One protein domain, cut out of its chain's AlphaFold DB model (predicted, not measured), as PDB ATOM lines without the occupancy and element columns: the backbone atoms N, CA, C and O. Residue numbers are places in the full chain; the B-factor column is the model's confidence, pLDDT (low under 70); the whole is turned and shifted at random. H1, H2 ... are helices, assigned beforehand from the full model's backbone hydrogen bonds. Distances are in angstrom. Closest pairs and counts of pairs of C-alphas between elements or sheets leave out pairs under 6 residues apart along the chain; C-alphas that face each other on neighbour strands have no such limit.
ATOM      1  N   LYS A 310      13.521  75.558 -34.975       94.12
ATOM      2  CA  LYS A 310      13.516  75.722 -36.432       94.12
ATOM      3  C   LYS A 310      12.140  75.439 -37.033       94.12
ATOM      4  O   LYS A 310      11.540  76.303 -37.674       94.12
ATOM      5  N   THR A 311      11.576  74.262 -36.751       90.19
ATOM      6  CA  THR A 311      10.288  73.831 -37.333       90.19
ATOM      7  C   THR A 311       9.101  74.675 -36.874       90.19
ATOM      8  O   THR A 311       8.141  74.846 -37.624       90.19
ATOM      9  N   LYS A 312       9.141  75.226 -35.653       89.50
ATOM     10  CA  LYS A 312       8.094  76.114 -35.122       89.50
ATOM     11  C   LYS A 312       8.428  77.602 -35.272       89.50
ATOM     12  O   LYS A 312       7.696  78.411 -34.709       89.50
ATOM     13  N   LYS A 313       9.512  77.955 -35.980       91.94
ATOM     14  CA  LYS A 313      10.002  79.331 -36.210       91.94
ATOM     15  C   LYS A 313       9.941  80.199 -34.954       91.94
ATOM     16  O   LYS A 313       9.352  81.280 -34.928       91.94
ATOM     17  N   ARG A 314      10.510  79.678 -33.869       92.75
ATOM     18  CA  ARG A 314      10.375  80.253 -32.526       92.75
ATOM     19  C   ARG A 314      10.967  81.658 -32.394       92.75
ATOM     20  O   ARG A 314      10.475  82.371 -31.524       92.75
ATOM     21  N   TRP A 315      11.898  82.075 -33.262       95.06
ATOM     22  CA  TRP A 315      12.374  83.466 -33.360       95.06
ATOM     23  C   TRP A 315      11.226  84.470 -33.288       95.06
ATOM     24  O   TRP A 315      11.218  85.333 -32.421       95.06
ATOM     25  N   ILE A 316      10.212  84.294 -34.139       91.56
ATOM     26  CA  ILE A 316       9.103  85.244 -34.314       91.56
ATOM     27  C   ILE A 316       8.227  85.328 -33.058       91.56
ATOM     28  O   ILE A 316       7.667  86.369 -32.729       91.56
ATOM     29  N   TYR A 317       8.078  84.205 -32.355       87.25
ATOM     30  CA  TYR A 317       7.167  84.099 -31.216       87.25
ATOM     31  C   TYR A 317       7.834  84.425 -29.887       87.25
ATOM     32  O   TYR A 317       7.151  84.807 -28.935       87.25
ATOM     33  N   LEU A 318       9.146  84.209 -29.796       91.69
ATOM     34  CA  LEU A 318       9.906  84.368 -28.565       91.69
ATOM     35  C   LEU A 318      10.844  85.573 -28.585       91.69
ATOM     36  O   LEU A 318      11.268  85.985 -27.506       91.69
ATOM     37  N   ASN A 319      11.112  86.146 -29.760       94.69
ATOM     38  CA  ASN A 319      12.111  87.188 -29.988       94.69
ATOM     39  C   ASN A 319      13.470  86.802 -29.400       94.69
ATOM     40  O   ASN A 319      14.076  87.564 -28.657       94.69
ATOM     41  N   CYS A 320      13.920  85.580 -29.654       96.00
ATOM     42  CA  CYS A 320      15.181  85.073 -29.127       96.00
ATOM     43  C   CYS A 320      15.940  84.305 -30.193       96.00
ATOM     44  O   CYS A 320      15.330  83.838 -31.158       96.00
ATOM     45  N   THR A 321      17.246  84.167 -29.988       97.25
ATOM     46  CA  THR A 321      18.079  83.311 -30.832       97.25
ATOM     47  C   THR A 321      17.869  81.840 -30.472       97.25
ATOM     48  O   THR A 321      17.248  81.512 -29.446       97.25
ATOM     49  N   LEU A 322      18.378  80.922 -31.297       97.62
ATOM     50  CA  LEU A 322      18.395  79.493 -30.979       97.62
ATOM     51  C   LEU A 322      19.172  79.231 -29.686       97.62
ATOM     52  O   LEU A 322      18.727  78.441 -28.848       97.62
ATOM     53  N   GLN A 323      20.306  79.909 -29.508       96.44
ATOM     54  CA  GLN A 323      21.150  79.735 -28.332       96.44
ATOM     55  C   GLN A 323      20.414  80.172 -27.059       96.44
ATOM     56  O   GLN A 323      20.301  79.396 -26.109       96.44
ATOM     57  N   GLU A 324      19.777  81.344 -27.076       95.94
ATOM     58  CA  GLU A 324      18.955  81.818 -25.957       95.94
ATOM     59  C   GLU A 324      17.782  80.881 -25.655       95.94
ATOM     60  O   GLU A 324      17.430  80.647 -24.491       95.94
ATOM     61  N   PHE A 325      17.168  80.308 -26.695       96.38
ATOM     62  CA  PHE A 325      16.120  79.310 -26.532       96.38
ATOM     63  C   PHE A 325      16.630  78.052 -25.838       96.38
ATOM     64  O   PHE A 325      15.967  77.581 -24.912       96.38
ATOM     65  N   ILE A 326      17.778  77.523 -26.264       95.88
ATOM     66  CA  ILE A 326      18.420  76.348 -25.670       95.88
ATOM     67  C   ILE A 326      18.790  76.613 -24.209       95.88
ATOM     68  O   ILE A 326      18.520  75.775 -23.342       95.88
ATOM     69  N   ASP A 327      19.361  77.779 -23.929       93.88
ATOM     70  CA  ASP A 327      19.878  78.131 -22.612       93.88
ATOM     71  C   ASP A 327      18.777  78.334 -21.582       93.88
ATOM     72  O   ASP A 327      18.838  77.751 -20.496       93.88
ATOM     73  N   TYR A 328      17.731  79.084 -21.931       92.25
ATOM     74  CA  TYR A 328      16.673  79.410 -20.975       92.25
ATOM     75  C   TYR A 328      15.288  79.660 -21.593       92.25
ATOM     76  O   TYR A 328      14.281  79.564 -20.883       92.25
ATOM     77  N   GLY A 329      15.197  80.002 -22.881       93.25
ATOM     78  CA  GLY A 329      13.947  80.440 -23.514       93.25
ATOM     79  C   GLY A 329      12.895  79.335 -23.630       93.25
ATOM     80  O   GLY A 329      11.700  79.606 -23.536       93.25
ATOM     81  N   TRP A 330      13.320  78.074 -23.727       93.81
ATOM     82  CA  TRP A 330      12.435  76.914 -23.884       93.81
ATOM     83  C   TRP A 330      11.433  76.702 -22.743       93.81
ATOM     84  O   TRP A 330      10.387  76.082 -22.938       93.81
ATOM     85  N   LYS A 331      11.728  77.212 -21.543       92.25
ATOM     86  CA  LYS A 331      10.896  76.985 -20.354       92.25
ATOM     87  C   LYS A 331       9.594  77.776 -20.384       92.25
ATOM     88  O   LYS A 331       8.601  77.339 -19.795       92.25
ATOM     89  N   GLY A 332       9.612  78.951 -21.003       84.50
ATOM     90  CA  GLY A 332       8.664  80.020 -20.726       84.50
ATOM     91  C   GLY A 332       8.020  80.640 -21.958       84.50
ATOM     92  O   GLY A 332       7.826  80.003 -22.990       84.50
ATOM     93  N   ARG A 333       7.590  81.886 -21.766       76.19
ATOM     94  CA  ARG A 333       6.988  82.750 -22.785       76.19
ATOM     95  C   ARG A 333       8.090  83.454 -23.580       76.19
ATOM     96  O   ARG A 333       9.264  83.106 -23.476       76.19
ATOM     97  N   ARG A 334       7.671  84.460 -24.342       85.44
ATOM     98  CA  ARG A 334       8.524  85.446 -24.995       85.44
ATOM     99  C   ARG A 334       9.707  85.857 -24.117       85.44
ATOM    100  O   ARG A 334       9.517  86.174 -22.943       85.44
ATOM    101  N   VAL A 335      10.908  85.819 -24.688       90.75
ATOM    102  CA  VAL A 335      12.147  86.191 -23.999       90.75
ATOM    103  C   VAL A 335      12.227  87.703 -23.826       90.75
ATOM    104  O   VAL A 335      12.625  88.158 -22.756       90.75
ATOM    105  N   ARG A 336      11.799  88.460 -24.844       92.50
ATOM    106  CA  ARG A 336      11.816  89.931 -24.880       92.50
ATOM    107  C   ARG A 336      10.703  90.492 -25.765       92.50
ATOM    108  O   ARG A 336      10.150  89.775 -26.595       92.50
ATOM    109  N   GLU A 337      10.366  91.766 -25.595       91.69
ATOM    110  CA  GLU A 337       9.273  92.401 -26.343       91.69
ATOM    111  C   GLU A 337       9.611  92.702 -27.798       91.69
ATOM    112  O   GLU A 337       8.748  92.530 -28.642       91.69
ATOM    113  N   GLU A 338      10.848  93.055 -28.117       93.12
ATOM    114  CA  GLU A 338      11.273  93.360 -29.485       93.12
ATOM    115  C   GLU A 338      12.483  92.503 -29.862       93.12
ATOM    116  O   GLU A 338      13.346  92.276 -29.009       93.12
ATOM    117  N   PRO A 339      12.549  91.967 -31.092       95.00
ATOM    118  CA  PRO A 339      13.700  91.181 -31.516       95.00
ATOM    119  C   PRO A 339      14.959  92.053 -31.532       95.00
ATOM    120  O   PRO A 339      14.912  93.230 -31.891       95.00
ATOM    121  N   THR A 340      16.095  91.474 -31.151       96.38
ATOM    122  CA  THR A 340      17.395  92.111 -31.384       96.38
ATOM    123  C   THR A 340      17.809  91.936 -32.839       96.38
ATOM    124  O   THR A 340      17.240  91.123 -33.571       96.38
ATOM    125  N   GLN A 341      18.835  92.680 -33.244       97.12
ATOM    126  CA  GLN A 341      19.445  92.547 -34.561       97.12
ATOM    127  C   GLN A 341      19.892  91.098 -34.836       97.12
ATOM    128  O   GLN A 341      19.489  90.519 -35.838       97.12
ATOM    129  N   GLU A 342      20.577  90.471 -33.877       97.12
ATOM    130  CA  GLU A 342      21.025  89.072 -33.959       97.12
ATOM    131  C   GLU A 342      19.867  88.078 -34.180       97.12
ATOM    132  O   GLU A 342      19.977  87.137 -34.960       97.12
ATOM    133  N   VAL A 343      18.708  88.303 -33.545       97.50
ATOM    134  CA  VAL A 343      17.511  87.459 -33.736       97.50
ATOM    135  C   VAL A 343      16.978  87.561 -35.163       97.50
ATOM    136  O   VAL A 343      16.509  86.569 -35.724       97.50
ATOM    137  N   ILE A 344      17.003  88.767 -35.734       97.44
ATOM    138  CA  ILE A 344      16.540  89.018 -37.098       97.44
ATOM    139  C   ILE A 344      17.509  88.386 -38.097       97.44
ATOM    140  O   ILE A 344      17.046  87.745 -39.037       97.44
ATOM    141  N   GLU A 345      18.816  88.538 -37.880       97.81
ATOM    142  CA  GLU A 345      19.880  87.958 -38.707       97.81
ATOM    143  C   GLU A 345      19.805  86.427 -38.713       97.81
ATOM    144  O   GLU A 345      19.670  85.829 -39.777       97.81
ATOM    145  N   GLU A 346      19.739  85.786 -37.541       97.81
ATOM    146  CA  GLU A 346      19.652  84.323 -37.449       97.81
ATOM    147  C   GLU A 346      18.382  83.773 -38.131       97.81
ATOM    148  O   GLU A 346      18.404  82.724 -38.783       97.81
ATOM    149  N   PHE A 347      17.256  84.491 -38.024       96.56
ATOM    150  CA  PHE A 347      16.030  84.130 -38.735       96.56
ATOM    151  C   PHE A 347      16.143  84.348 -40.252       96.56
ATOM    152  O   PHE A 347      15.649  83.520 -41.022       96.56
ATOM    153  N   ALA A 348      16.767  85.446 -40.686       95.62
ATOM    154  CA  ALA A 348      16.994  85.762 -42.093       95.62
ATOM    155  C   ALA A 348      17.842  84.676 -42.770       95.62
ATOM    156  O   ALA A 348      17.444  84.156 -43.817       95.62
ATOM    157  N   ASP A 349      18.927  84.266 -42.109       96.19
ATOM    158  CA  ASP A 349      19.827  83.205 -42.552       96.19
ATOM    159  C   ASP A 349      19.105  81.860 -42.647       96.19
ATOM    160  O   ASP A 349      19.165  81.190 -43.680       96.19
ATOM    161  N   TYR A 350      18.343  81.484 -41.612       94.19
ATOM    162  CA  TYR A 350      17.558  80.245 -41.622       94.19
ATOM    163  C   TYR A 350      16.549  80.196 -42.779       94.19
ATOM    164  O   TYR A 350      16.310  79.140 -43.367       94.19
ATOM    165  N   MET A 351      15.934  81.335 -43.099       88.56
ATOM    166  CA  MET A 351      14.915  81.436 -44.142       88.56
ATOM    167  C   MET A 351      15.499  81.668 -45.542       88.56
ATOM    168  O   MET A 351      14.759  81.540 -46.518       88.56
ATOM    169  N   GLY A 352      16.786  82.011 -45.660       91.62
ATOM    170  CA  GLY A 352      17.421  82.387 -46.924       91.62
ATOM    171  C   GLY A 352      16.864  83.689 -47.513       91.62
ATOM    172  O   GLY A 352      16.704  83.803 -48.730       91.62
ATOM    173  N   ILE A 353      16.513  84.662 -46.664       90.12
ATOM    174  CA  ILE A 353      15.925  85.950 -47.070       90.12
ATOM    175  C   ILE A 353      16.784  87.124 -46.603       90.12
ATOM    176  O   ILE A 353      17.542  87.016 -45.650       90.12
ATOM    177  N   LYS A 354      16.633  88.286 -47.247       93.06
ATOM    178  CA  LYS A 354      17.285  89.521 -46.788       93.06
ATOM    179  C   LYS A 354      16.701  89.984 -45.453       93.06
ATOM    180  O   LYS A 354      15.493  89.884 -45.234       93.06
ATOM    181  N   GLU A 355      17.533  90.606 -44.629       93.12
ATOM    182  CA  GLU A 355      17.162  91.126 -43.311       93.12
ATOM    183  C   GLU A 355      15.962  92.095 -43.346       93.12
ATOM    184  O   GLU A 355      15.049  92.009 -42.526       93.12
ATOM    185  N   GLU A 356      15.893  92.971 -44.354       91.69
ATOM    186  CA  GLU A 356      14.759  93.887 -44.564       91.69
ATOM    187  C   GLU A 356      13.415  93.154 -44.709       91.69
ATOM    188  O   GLU A 356      12.365  93.665 -44.314       91.69
ATOM    189  N   ILE A 357      13.439  91.949 -45.284       90.31
ATOM    190  CA  ILE A 357      12.261  91.091 -45.424       90.31
ATOM    191  C   ILE A 357      12.009  90.353 -44.108       90.31
ATOM    192  O   ILE A 357      10.864  90.286 -43.664       90.31
ATOM    193  N   ALA A 358      13.061  89.850 -43.457       92.69
ATOM    194  CA  ALA A 358      12.974  89.165 -42.169       92.69
ATOM    195  C   ALA A 358      12.304  90.029 -41.090       92.69
ATOM    196  O   ALA A 358      11.406  89.548 -40.397       92.69
ATOM    197  N   LYS A 359      12.634  91.328 -41.020       92.94
ATOM    198  CA  LYS A 359      12.005  92.309 -40.109       92.94
ATOM    199  C   LYS A 359      10.476  92.304 -40.182       92.94
ATOM    200  O   LYS A 359       9.808  92.477 -39.165       92.94
ATOM    201  N   LYS A 360       9.905  92.021 -41.357       90.62
ATOM    202  CA  LYS A 360       8.451  91.977 -41.581       90.62
ATOM    203  C   LYS A 360       7.768  90.758 -40.968       90.62
ATOM    204  O   LYS A 360       6.550  90.691 -41.017       90.62
ATOM    205  N   TYR A 361       8.493  89.790 -40.417       91.50
ATOM    206  CA  TYR A 361       7.885  88.643 -39.739       91.50
ATOM    207  C   TYR A 361       7.640  88.893 -38.252       91.50
ATOM    208  O   TYR A 361       6.779  88.245 -37.662       91.50
ATOM    209  N   PHE A 362       8.353  89.842 -37.650       91.81
ATOM    210  CA  PHE A 362       8.301  90.079 -36.214       91.81
ATOM    211  C   PHE A 362       7.217  91.090 -35.853       91.81
ATOM    212  O   PHE A 362       7.087  92.130 -36.491       91.81
ATOM    213  N   ASN A 363       6.455  90.782 -34.802       88.00
ATOM    214  CA  ASN A 363       5.551  91.700 -34.095       88.00
ATOM    215  C   ASN A 363       4.470  92.363 -34.964       88.00
ATOM    216  O   ASN A 363       3.902  93.388 -34.593       88.00
ATOM    217  N   GLN A 364       4.148  91.771 -36.113       86.75
ATOM    218  CA  GLN A 364       3.209  92.369 -37.056       86.75
ATOM    219  C   GLN A 364       1.765  92.169 -36.637       86.75
ATOM    220  O   GLN A 364       1.388  91.098 -36.169       86.75
ATOM    221  N   VAL A 365       0.926  93.172 -36.886       86.56
ATOM    222  CA  VAL A 365      -0.509  93.133 -36.592       86.56
ATOM    223  C   VAL A 365      -1.318  93.593 -37.801       86.56
ATOM    224  O   VAL A 365      -0.912  94.475 -38.551       86.56
ATOM    225  N   CYS A 366      -2.504  93.010 -37.981       87.25
ATOM    226  CA  CYS A 366      -3.478  93.522 -38.945       87.25
ATOM    227  C   CYS A 366      -4.332  94.607 -38.285       87.25
ATOM    228  O   CYS A 366      -4.942  94.364 -37.246       87.25
ATOM    229  N   ASN A 367      -4.509  95.749 -38.950       83.94
ATOM    230  CA  ASN A 367      -5.313  96.876 -38.451       83.94
ATOM    231  C   ASN A 367      -6.841  96.653 -38.472       83.94
ATOM    232  O   ASN A 367      -7.609  97.610 -38.355       83.94
ATOM    233  N   CYS A 368      -7.311  95.413 -38.625       83.56
ATOM    234  CA  CYS A 368      -8.738  95.113 -38.660       83.56
ATOM    235  C   CYS A 368      -9.314  95.020 -37.244       83.56
ATOM    236  O   CYS A 368      -8.626  94.616 -36.307       83.56
ATOM    237  N   GLN A 369     -10.597  95.348 -37.090       76.12
ATOM    238  CA  GLN A 369     -11.276  95.344 -35.789       76.12
ATOM    239  C   GLN A 369     -11.149  93.988 -35.065       76.12
ATOM    240  O   GLN A 369     -10.837  93.946 -33.880       76.12
ATOM    241  N   ARG A 370     -11.228  92.881 -35.820       74.06
ATOM    242  CA  ARG A 370     -11.039  91.504 -35.325       74.06
ATOM    243  C   ARG A 370      -9.698  91.280 -34.615       74.06
ATOM    244  O   ARG A 370      -9.649  90.531 -33.642       74.06
ATOM    245  N   ASN A 371      -8.621  91.891 -35.111       71.69
ATOM    246  CA  ASN A 371      -7.291  91.771 -34.512       71.69
ATOM    247  C   ASN A 371      -7.029  92.863 -33.470       71.69
ATOM    248  O   ASN A 371      -6.326  92.583 -32.504       71.69
ATOM    249  N   LYS A 372      -7.626  94.055 -33.613       67.06
ATOM    250  CA  LYS A 372      -7.551  95.132 -32.610       67.06
ATOM    251  C   LYS A 372      -8.165  94.717 -31.268       67.06
ATOM    252  O   LYS A 372      -7.565  94.974 -30.234       67.06
ATOM    253  N   GLU A 373      -9.293  94.010 -31.283       63.34
ATOM    254  CA  GLU A 373      -9.965  93.526 -30.062       63.34
ATOM    255  C   GLU A 373      -9.200  92.399 -29.349       63.34
ATOM    256  O   GLU A 373      -9.334  92.225 -28.142       63.34
ATOM    257  N   LYS A 374      -8.390  91.624 -30.084       65.31
ATOM    258  CA  LYS A 374      -7.700  90.429 -29.564       65.31
ATOM    259  C   LYS A 374      -6.175  90.568 -29.465       65.31
ATOM    260  O   LYS A 374      -5.527  89.613 -29.050       65.31
ATOM    261  N   GLN A 375      -5.619  91.712 -29.876       61.72
ATOM    262  CA  GLN A 375      -4.176  92.001 -29.937       61.72
ATOM    263  C   GLN A 375      -3.357  90.849 -30.553       61.72
ATOM    264  O   GLN A 375      -2.354  90.398 -30.003       61.72
ATOM    265  N   LEU A 376      -3.820  90.317 -31.690       74.81
ATOM    266  CA  LEU A 376      -3.210  89.141 -32.313       74.81
ATOM    267  C   LEU A 376      -2.107  89.531 -33.295       74.81
ATOM    268  O   LEU A 376      -2.374  90.201 -34.300       74.81
ATOM    269  N   PHE A 377      -0.900  89.020 -33.042       83.56
ATOM    270  CA  PHE A 377       0.175  89.024 -34.026       83.56
ATOM    271  C   PHE A 377      -0.187  88.154 -35.233       83.56
ATOM    272  O   PHE A 377      -0.818  87.099 -35.098       83.56
ATOM    273  N   LEU A 378       0.226  88.605 -36.414       84.31
ATOM    274  CA  LEU A 378       0.138  87.838 -37.644       84.31
ATOM    275  C   LEU A 378       1.005  86.593 -37.538       84.31
ATOM    276  O   LEU A 378       2.124  86.618 -37.024       84.31
ATOM    277  N   LYS A 379       0.476  85.487 -38.047       85.31
ATOM    278  CA  LYS A 379       1.237  84.248 -38.159       85.31
ATOM    279  C   LYS A 379       2.243  84.371 -39.298       85.31
ATOM    280  O   LYS A 379       2.032  85.103 -40.263       85.31
ATOM    281  N   ASP A 380       3.310  83.592 -39.210       84.19
ATOM    282  CA  ASP A 380       4.375  83.526 -40.210       84.19
ATOM    283  C   ASP A 380       3.842  83.296 -41.638       84.19
ATOM    284  O   ASP A 380       4.262  83.968 -42.577       84.19
ATOM    285  N   PHE A 381       2.863  82.402 -41.802       84.81
ATOM    286  CA  PHE A 381       2.232  82.155 -43.097       84.81
ATOM    287  C   PHE A 381       1.376  83.333 -43.578       84.81
ATOM    288  O   PHE A 381       1.251  83.537 -44.781       84.81
ATOM    289  N   GLU A 382       0.778  84.120 -42.678       88.31
ATOM    290  CA  GLU A 382       0.009  85.304 -43.074       88.31
ATOM    291  C   GLU A 382       0.960  86.359 -43.631       88.31
ATOM    292  O   GLU A 382       0.701  86.900 -44.704       88.31
ATOM    293  N   VAL A 383       2.095  86.587 -42.966       87.81
ATOM    294  CA  VAL A 383       3.150  87.467 -43.482       87.81
ATOM    295  C   VAL A 383       3.632  86.975 -44.849       87.81
ATOM    296  O   VAL A 383       3.598  87.742 -45.809       87.81
ATOM    297  N   ALA A 384       3.981  85.690 -44.979       86.31
ATOM    298  CA  ALA A 384       4.451  85.116 -46.243       86.31
ATOM    299  C   ALA A 384       3.442  85.293 -47.396       86.31
ATOM    300  O   ALA A 384       3.814  85.698 -48.497       86.31
ATOM    301  N   LEU A 385       2.148  85.064 -47.145       88.94
ATOM    302  CA  LEU A 385       1.098  85.273 -48.146       88.94
ATOM    303  C   LEU A 385       0.966  86.743 -48.554       88.94
ATOM    304  O   LEU A 385       0.804  87.030 -49.739       88.94
ATOM    305  N   ASN A 386       1.069  87.679 -47.608       90.88
ATOM    306  CA  ASN A 386       1.070  89.102 -47.951       90.88
ATOM    307  C   ASN A 386       2.266  89.451 -48.843       90.88
ATOM    308  O   ASN A 386       2.086  90.151 -49.832       90.88
ATOM    309  N   LEU A 387       3.462  88.932 -48.548       89.25
ATOM    310  CA  LEU A 387       4.648  89.180 -49.374       89.25
ATOM    311  C   LEU A 387       4.519  88.583 -50.786       89.25
ATOM    312  O   LEU A 387       4.979  89.209 -51.740       89.25
ATOM    313  N   LYS A 388       3.855  87.427 -50.932       87.81
ATOM    314  CA  LYS A 388       3.574  86.804 -52.238       87.81
ATOM    315  C   LYS A 388       2.597  87.623 -53.074       87.81
ATOM    316  O   LYS A 388       2.867  87.911 -54.232       87.81
ATOM    317  N   TYR A 389       1.448  87.972 -52.494       87.88
ATOM    318  CA  TYR A 389       0.334  88.557 -53.244       87.88
ATOM    319  C   TYR A 389       0.401  90.085 -53.354       87.88
ATOM    320  O   TYR A 389      -0.072  90.640 -54.339       87.88
ATOM    321  N   LEU A 390       0.966  90.772 -52.358       88.50
ATOM    322  CA  LEU A 390       1.098  92.237 -52.337       88.50
ATOM    323  C   LEU A 390       2.516  92.704 -52.704       88.50
ATOM    324  O   LEU A 390       2.769  93.904 -52.803       88.50
ATOM    325  N   GLY A 391       3.442  91.762 -52.896       86.69
ATOM    326  CA  GLY A 391       4.839  92.014 -53.228       86.69
ATOM    327  C   GLY A 391       5.726  92.279 -52.008       86.69
ATOM    328  O   GLY A 391       5.311  92.820 -50.984       86.69
ATOM    329  N   ARG A 392       7.018  91.953 -52.138       84.88
ATOM    330  CA  ARG A 392       8.006  92.015 -51.041       84.88
ATOM    331  C   ARG A 392       8.250  93.426 -50.492       84.88
ATOM    332  O   ARG A 392       8.657  93.570 -49.341       84.88
ATOM    333  N   LYS A 393       7.971  94.471 -51.280       85.00
ATOM    334  CA  LYS A 393       8.097  95.884 -50.873       85.00
ATOM    335  C   LYS A 393       6.874  96.417 -50.111       85.00
ATOM    336  O   LYS A 393       6.928  97.541 -49.630       85.00
ATOM    337  N   THR A 394       5.802  95.634 -49.959       83.75
ATOM    338  CA  THR A 394       4.603  96.077 -49.233       83.75
ATOM    339  C   THR A 394       4.903  96.402 -47.767       83.75
ATOM    340  O   THR A 394       5.649  95.677 -47.104       83.75
ATOM    341  N   ASN A 395       4.272  97.457 -47.250       81.75
ATOM    342  CA  ASN A 395       4.175  97.743 -45.811       81.75
ATOM    343  C   ASN A 395       2.795  97.363 -45.249       81.75
ATOM    344  O   ASN A 395       2.536  97.495 -44.056       81.75
ATOM    345  N   LYS A 396       1.884  96.897 -46.111       86.31
ATOM    346  CA  LYS A 396       0.531  96.488 -45.745       86.31
ATOM    347  C   LYS A 396       0.529  94.987 -45.476       86.31
ATOM    348  O   LYS A 396       0.652  94.206 -46.415       86.31
ATOM    349  N   LEU A 397       0.368  94.600 -44.210       88.88
ATOM    350  CA  LEU A 397       0.236  93.205 -43.790       88.88
ATOM    351  C   LEU A 397      -1.157  92.959 -43.201       88.88
ATOM    352  O   LEU A 397      -1.597  93.626 -42.263       88.88
ATOM    353  N   LEU A 398      -1.875  92.012 -43.794       89.69
ATOM    354  CA  LEU A 398      -3.267  91.698 -43.494       89.69
ATOM    355  C   LEU A 398      -3.393  90.294 -42.908       89.69
ATOM    356  O   LEU A 398      -2.709  89.368 -43.337       89.69
ATOM    357  N   CYS A 399      -4.326  90.103 -41.974       89.94
ATOM    358  CA  CYS A 399      -4.702  88.752 -41.568       89.94
ATOM    359  C   CYS A 399      -5.373  88.023 -42.733       89.94
ATOM    360  O   CYS A 399      -5.887  88.660 -43.658       89.94
ATOM    361  N   ILE A 400      -5.433  86.694 -42.667       87.62
ATOM    362  CA  ILE A 400      -5.944  85.862 -43.764       87.62
ATOM    363  C   ILE A 400      -7.315  86.305 -44.286       87.62
ATOM    364  O   ILE A 400      -7.545  86.331 -45.492       87.62
ATOM    365  N   ASN A 401      -8.223  86.704 -43.393       87.50
ATOM    366  CA  ASN A 401      -9.560  87.124 -43.800       87.50
ATOM    367  C   ASN A 401      -9.526  88.467 -44.548       87.50
ATOM    368  O   ASN A 401     -10.203  88.617 -45.559       87.50
ATOM    369  N   CYS A 402      -8.720  89.424 -44.084       89.81
ATOM    370  CA  CYS A 402      -8.586  90.721 -44.745       89.81
ATOM    371  C   CYS A 402      -7.795  90.622 -46.054       89.81
ATOM    372  O   CYS A 402      -8.091  91.359 -46.988       89.81
ATOM    373  N   LEU A 403      -6.832  89.698 -46.151       90.19
ATOM    374  CA  LEU A 403      -6.152  89.411 -47.411       90.19
ATOM    375  C   LEU A 403      -7.127  88.804 -48.431       90.19
ATOM    376  O   LEU A 403      -7.158  89.255 -49.569       90.19
ATOM    377  N   ALA A 404      -7.973  87.851 -48.025       88.88
ATOM    378  CA  ALA A 404      -9.006  87.287 -48.899       88.88
ATOM    379  C   ALA A 404      -9.995  88.356 -49.398       88.88
ATOM    380  O   ALA A 404     -10.315  88.395 -50.583       88.88
ATOM    381  N   GLU A 405     -10.449  89.241 -48.505       88.94
ATOM    382  CA  GLU A 405     -11.308  90.383 -48.849       88.94
ATOM    383  C   GLU A 405     -10.622  91.327 -49.848       88.94
ATOM    384  O   GLU A 405     -11.244  91.733 -50.828       88.94
ATOM    385  N   TYR A 406      -9.338  91.630 -49.634       89.75
ATOM    386  CA  TYR A 406      -8.551  92.487 -50.522       89.75
ATOM    387  C   TYR A 406      -8.377  91.874 -51.919       89.75
ATOM    388  O   TYR A 406      -8.579  92.549 -52.921       89.75
ATOM    389  N   LEU A 407      -8.065  90.578 -52.001       89.00
ATOM    390  CA  LEU A 407      -7.891  89.877 -53.279       89.00
ATOM    391  C   LEU A 407      -9.201  89.680 -54.050       89.00
ATOM    392  O   LEU A 407      -9.171  89.512 -55.266       89.00
ATOM    393  N   ALA A 408     -10.343  89.688 -53.363       87.75
ATOM    394  CA  ALA A 408     -11.663  89.606 -53.982       87.75
ATOM    395  C   ALA A 408     -12.206  90.979 -54.422       87.75
ATOM    396  O   ALA A 408     -13.311  91.048 -54.955       87.75
ATOM    397  N   GLN A 409     -11.484  92.080 -54.182       87.12
ATOM    398  CA  GLN A 409     -12.034  93.431 -54.303       87.12
ATOM    399  C   GLN A 409     -12.531  93.770 -55.719       87.12
ATOM    400  O   GLN A 409     -13.630  94.309 -55.849       87.12
ATOM    401  N   SER A 410     -11.796  93.386 -56.767       79.62
ATOM    402  CA  SER A 410     -12.223  93.581 -58.163       79.62
ATOM    403  C   SER A 410     -13.517  92.822 -58.487       79.62
ATOM    404  O   SER A 410     -14.468  93.395 -59.012       79.62
ATOM    405  N   GLU A 411     -13.606  91.555 -58.079       81.94
ATOM    406  CA  GLU A 411     -14.799  90.718 -58.259       81.94
ATOM    407  C   GLU A 411     -16.002  91.268 -57.468       81.94
ATOM    408  O   GLU A 411     -17.140  91.270 -57.943       81.94
ATOM    409  N   ILE A 412     -15.760  91.804 -56.268       81.88
ATOM    410  CA  ILE A 412     -16.781  92.455 -55.439       81.88
ATOM    411  C   ILE A 412     -17.318  93.721 -56.116       81.88
ATOM    412  O   ILE A 412     -18.530  93.954 -56.084       81.88
ATOM    413  N   GLU A 413     -16.450  94.543 -56.704       82.81
ATOM    414  CA  GLU A 413     -16.837  95.761 -57.422       82.81
ATOM    415  C   GLU A 413     -17.694  95.437 -58.654       82.81
ATOM    416  O   GLU A 413     -18.752  96.046 -58.846       82.81
ATOM    417  N   ASP A 414     -17.340  94.394 -59.404       79.38
ATOM    418  CA  ASP A 414     -18.139  93.912 -60.534       79.38
ATOM    419  C   ASP A 414     -19.504  93.347 -60.107       79.38
ATOM    420  O   ASP A 414     -20.533  93.636 -60.728       79.38
ATOM    421  N   ILE A 415     -19.564  92.589 -59.006       79.56
ATOM    422  CA  ILE A 415     -20.828  92.076 -58.446       79.56
ATOM    423  C   ILE A 415     -21.741  93.226 -58.001       79.56
ATOM    424  O   ILE A 415     -22.964  93.149 -58.183       79.56
ATOM    425  N   LYS A 416     -21.171  94.284 -57.413       78.31
ATOM    426  CA  LYS A 416     -21.918  95.475 -56.982       78.31
ATOM    427  C   LYS A 416     -22.533  96.218 -58.165       78.31
ATOM    428  O   LYS A 416     -23.674  96.649 -58.048       78.31
ATOM    429  N   ARG A 417     -21.831  96.294 -59.300       77.69
ATOM    430  CA  ARG A 417     -22.329  96.929 -60.533       77.69
ATOM    431  C   ARG A 417     -23.482  96.160 -61.193       77.69
ATOM    432  O   ARG A 417     -24.322  96.775 -61.837       77.69
ATOM    433  N   ARG A 418     -23.536  94.827 -61.049       76.25
ATOM    434  CA  ARG A 418     -24.387  93.943 -61.879       76.25
ATOM    435  C   ARG A 418     -25.636  93.337 -61.218       76.25
ATOM    436  O   ARG A 418     -26.377  92.646 -61.906       76.25
ATOM    437  N   ASN A 419     -25.877  93.449 -59.909       63.66
ATOM    438  CA  ASN A 419     -26.952  92.667 -59.252       63.66
ATOM    439  C   ASN A 419     -27.744  93.465 -58.208       63.66
ATOM    440  O   ASN A 419     -27.256  94.494 -57.815       63.66
ATOM    441  N   LYS A 420     -28.923  93.006 -57.737       58.66
ATOM    442  CA  LYS A 420     -29.627  93.522 -56.524       58.66
ATOM    443  C   LYS A 420     -29.472  92.601 -55.291       58.66
ATOM    444  O   LYS A 420     -29.698  93.011 -54.157       58.66
ATOM    445  N   ARG A 421     -29.053  91.334 -55.480       60.25
ATOM    446  CA  ARG A 421     -28.812  90.327 -54.411       60.25
ATOM    447  C   ARG A 421     -27.318  90.171 -54.073       60.25
ATOM    448  O   ARG A 421     -26.733  89.099 -54.217       60.25
ATOM    449  N   HIS A 422     -26.674  91.257 -53.652       73.19
ATOM    450  CA  HIS A 422     -25.208  91.353 -53.575       73.19
ATOM    451  C   HIS A 422     -24.570  90.523 -52.450       73.19
ATOM    452  O   HIS A 422     -23.493  89.961 -52.630       73.19
ATOM    453  N   LYS A 423     -25.226  90.438 -51.282       73.38
ATOM    454  CA  LYS A 423     -24.604  89.913 -50.052       73.38
ATOM    455  C   LYS A 423     -24.120  88.466 -50.193       73.38
ATOM    456  O   LYS A 423     -23.027  88.150 -49.737       73.38
ATOM    457  N   THR A 424     -24.896  87.598 -50.840       79.31
ATOM    458  CA  THR A 424     -24.535  86.180 -51.016       79.31
ATOM    459  C   THR A 424     -23.394  86.001 -52.019       79.31
ATOM    460  O   THR A 424     -22.451  85.267 -51.745       79.31
ATOM    461  N   LYS A 425     -23.421  86.723 -53.148       79.50
ATOM    462  CA  LYS A 425     -22.362  86.643 -54.170       79.50
ATOM    463  C   LYS A 425     -21.026  87.199 -53.664       79.50
ATOM    464  O   LYS A 425     -19.998  86.569 -53.871       79.50
ATOM    465  N   VAL A 426     -21.053  88.305 -52.916       78.81
ATOM    466  CA  VAL A 426     -19.862  88.869 -52.252       78.81
ATOM    467  C   VAL A 426     -19.265  87.880 -51.244       78.81
ATOM    468  O   VAL A 426     -18.056  87.668 -51.239       78.81
ATOM    469  N   LYS A 427     -20.102  87.223 -50.426       82.12
ATOM    470  CA  LYS A 427     -19.635  86.179 -49.495       82.12
ATOM    471  C   LYS A 427     -18.963  85.011 -50.223       82.12
ATOM    472  O   LYS A 427     -17.943  84.524 -49.745       82.12
ATOM    473  N   ASN A 428     -19.500  84.592 -51.369       84.19
ATOM    474  CA  ASN A 428     -18.919  83.508 -52.163       84.19
ATOM    475  C   ASN A 428     -17.563  83.895 -52.773       84.19
ATOM    476  O   ASN A 428     -16.630  83.103 -52.675       84.19
ATOM    477  N   ALA A 429     -17.420  85.109 -53.320       81.50
ATOM    478  CA  ALA A 429     -16.150  85.603 -53.866       81.50
ATOM    479  C   ALA A 429     -15.032  85.616 -52.804       81.50
ATOM    480  O   ALA A 429     -13.961  85.037 -52.996       81.50
ATOM    481  N   ILE A 430     -15.320  86.171 -51.617       82.88
ATOM    482  CA  ILE A 430     -14.382  86.159 -50.479       82.88
ATOM    483  C   ILE A 430     -14.082  84.717 -50.040       82.88
ATOM    484  O   ILE A 430     -12.931  84.369 -49.774       82.88
ATOM    485  N   GLY A 431     -15.108  83.862 -49.975       82.06
ATOM    486  CA  GLY A 431     -14.965  82.452 -49.611       82.06
ATOM    487  C   GLY A 431     -14.055  81.673 -50.564       82.06
ATOM    488  O   GLY A 431     -13.237  80.878 -50.107       82.06
ATOM    489  N   ASN A 432     -14.139  81.936 -51.869       86.19
ATOM    490  CA  ASN A 432     -13.278  81.317 -52.875       86.19
ATOM    491  C   ASN A 432     -11.813  81.727 -52.687       86.19
ATOM    492  O   ASN A 432     -10.942  80.858 -52.633       86.19
ATOM    493  N   LYS A 433     -11.543  83.025 -52.488       87.81
ATOM    494  CA  LYS A 433     -10.187  83.511 -52.184       87.81
ATOM    495  C   LYS A 433      -9.648  82.966 -50.872       87.81
ATOM    496  O   LYS A 433      -8.478  82.612 -50.789       87.81
ATOM    497  N   LYS A 434     -10.497  82.801 -49.860       86.06
ATOM    498  CA  LYS A 434     -10.088  82.171 -48.604       86.06
ATOM    499  C   LYS A 434      -9.660  80.711 -48.800       86.06
ATOM    500  O   LYS A 434      -8.601  80.342 -48.307       86.06
ATOM    501  N   LYS A 435     -10.419  79.917 -49.563       86.50
ATOM    502  CA  LYS A 435     -10.045  78.528 -49.897       86.50
ATOM    503  C   LYS A 435      -8.735  78.452 -50.687       86.50
ATOM    504  O   LYS A 435      -7.934  77.550 -50.465       86.50
ATOM    505  N   GLU A 436      -8.505  79.396 -51.602       87.56
ATOM    506  CA  GLU A 436      -7.236  79.522 -52.335       87.56
ATOM    507  C   GLU A 436      -6.061  79.769 -51.372       87.56
ATOM    508  O   GLU A 436      -5.035  79.089 -51.443       87.56
ATOM    509  N   LEU A 437      -6.217  80.698 -50.424       85.75
ATOM    510  CA  LEU A 437      -5.204  80.971 -49.403       85.75
ATOM    511  C   LEU A 437      -4.987  79.770 -48.469       85.75
ATOM    512  O   LEU A 437      -3.846  79.468 -48.140       85.75
ATOM    513  N   GLU A 438      -6.042  79.052 -48.076       85.00
ATOM    514  CA  GLU A 438      -5.945  77.848 -47.236       85.00
ATOM    515  C   GLU A 438      -5.119  76.738 -47.908       85.00
ATOM    516  O   GLU A 438      -4.236  76.172 -47.262       85.00
ATOM    517  N   LYS A 439      -5.294  76.510 -49.216       83.94
ATOM    518  CA  LYS A 439      -4.440  75.587 -49.988       83.94
ATOM    519  C   LYS A 439      -2.971  76.021 -49.997       83.94
ATOM    520  O   LYS A 439      -2.078  75.204 -49.784       83.94
ATOM    521  N   ASN A 440      -2.710  77.316 -50.191       81.69
ATOM    522  CA  ASN A 440      -1.346  77.849 -50.128       81.69
ATOM    523  C   ASN A 440      -0.729  77.696 -48.723       81.69
ATOM    524  O   ASN A 440       0.478  77.506 -48.613       81.69
ATOM    525  N   ILE A 441      -1.526  77.757 -47.649       81.81
ATOM    526  CA  ILE A 441      -1.042  77.510 -46.279       81.81
ATOM    527  C   ILE A 441      -0.623  76.056 -46.100       81.81
ATOM    528  O   ILE A 441       0.398  75.799 -45.467       81.81
ATOM    529  N   GLU A 442      -1.403  75.105 -46.607       78.25
ATOM    530  CA  GLU A 442      -1.041  73.685 -46.551       78.25
ATOM    531  C   GLU A 442       0.269  73.426 -47.296       78.25
ATOM    532  O   GLU A 442       1.157  72.772 -46.749       78.25
ATOM    533  N   GLN A 443       0.439  74.040 -48.470       73.69
ATOM    534  CA  GLN A 443       1.688  73.994 -49.227       73.69
ATOM    535  C   GLN A 443       2.860  74.640 -48.466       73.69
ATOM    536  O   GLN A 443       3.944  74.071 -48.372       73.69
ATOM    537  N   PHE A 444       2.641  75.805 -47.854       71.00
ATOM    538  CA  PHE A 444       3.650  76.489 -47.042       71.00
ATOM    539  C   PHE A 444       4.071  75.667 -45.815       71.00
ATOM    540  O   PHE A 444       5.240  75.660 -45.428       71.00
ATOM    541  N   LYS A 445       3.125  74.952 -45.194       70.19
ATOM    542  CA  LYS A 445       3.392  74.070 -44.051       70.19
ATOM    543  C   LYS A 445       4.155  72.804 -44.440       70.19
ATOM    544  O   LYS A 445       4.884  72.296 -43.596       70.19
ATOM    545  N   SER A 446       3.982  72.293 -45.660       63.19
ATOM    546  CA  SER A 446       4.633  71.059 -46.122       63.19
ATOM    547  C   SER A 446       5.998  71.290 -46.776       63.19
ATOM    548  O   SER A 446       6.885  70.460 -46.610       63.19
ATOM    549  N   GLN A 447       6.187  72.405 -47.488       58.06
ATOM    550  CA  GLN A 447       7.383  72.669 -48.306       58.06
ATOM    551  C   GLN A 447       8.277  73.799 -47.759       58.06
ATOM    552  O   GLN A 447       9.362  74.041 -48.283       58.06
ATOM    553  N   GLY A 448       7.863  74.486 -46.689       54.34
ATOM    554  CA  GLY A 448       8.610  75.613 -46.129       54.34
ATOM    555  C   GLY A 448       8.540  76.877 -46.998       54.34
ATOM    556  O   GLY A 448       7.787  76.967 -47.964       54.34
TER     557      GLY A 448
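What this domain is: This is residues 310 to 448 of the 452 residues of the protein "PAPS_reduct domain-containing protein" of Anaeromicrobium sediminis (UniProt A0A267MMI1). A long helical hairpin, H8 with the first part of H9, makes one end of a loose, elongated shape, and a cluster of short helices, H1 to H4, makes the other. H9 runs back from the hairpin past H7 to H6, and H6 joins this arm to the cluster through H4; H5 is in a loop that folds out and back between H4 and H6. The printed part has 139 residues with nine named helices, H1 to H9 in that order, and no named strand: all helix. It is loose, with a radius of gyration of the C-alphas of 17.7 A, and spans 62 by 31 by 25 A.

Where its parts are: H1 is residues 314 to 318, from C-alpha 314 at (10.375, 80.253, -32.526), and H2 is 322 to 327. H3, 341 to 351, is 15.4 A long; H4 is 355 to 361 and H5 369 to 372. H6, 380 to 390, is 15.3 A long, H7 is 400 to 407, and H8, 409 to 418, is 14.5 A long. H9, 422 to 447, is 37.9 A long and ends with C-alpha 447 at (7.383, 72.669, -48.306).

How they stand to each other: H9 is the hub. With residues 422 to 429 alone it touches H8, a helical hairpin at a shallow tilt of 21 degrees, closest C-alphas Ile 412 and Val 426, 5.7 A. With 430 to 437 alone it touches H7 at a steep 62 degrees, closest C-alphas Ala 404 and Lys 433, 5.1 A. With 437 to 444 alone it only just touches H6, 3 pairs of C-alphas within 8 A, closest Phe 381 and Ile 441, 6.5 A. H4 only just touches H6, also with 3 pairs, closest C-alphas Tyr 361 and Val 383, 6.1 A. H3 and H4 touch about perpendicular, 88 degrees, closest C-alphas Ala 348 and Ala 358, 5.3 A. H1 only just touches H3, with 3 pairs, closest C-alphas Trp 315 and Val 343, 6.5 A. H2 is close to H1 but not clearly touching, and H5 touches no helix. Every O i to N i+4 pair is within hydrogen-bond range in H1, H2, H3, H6, H7, H8 and H9; H4 has 1 of 3, with 3 of 4 O i to N i+3 pairs, and H5 is too short for an i+4 pair.

The domain as a whole: The C-alphas farthest apart, of Asp 327 and Lys 420, are 61.9 A apart. The printed part has no cut; the long link is H2 to H3, 13 residues. pLDDT is under 70 at residues 372 to 375, 419 to 421 and 446 to 448.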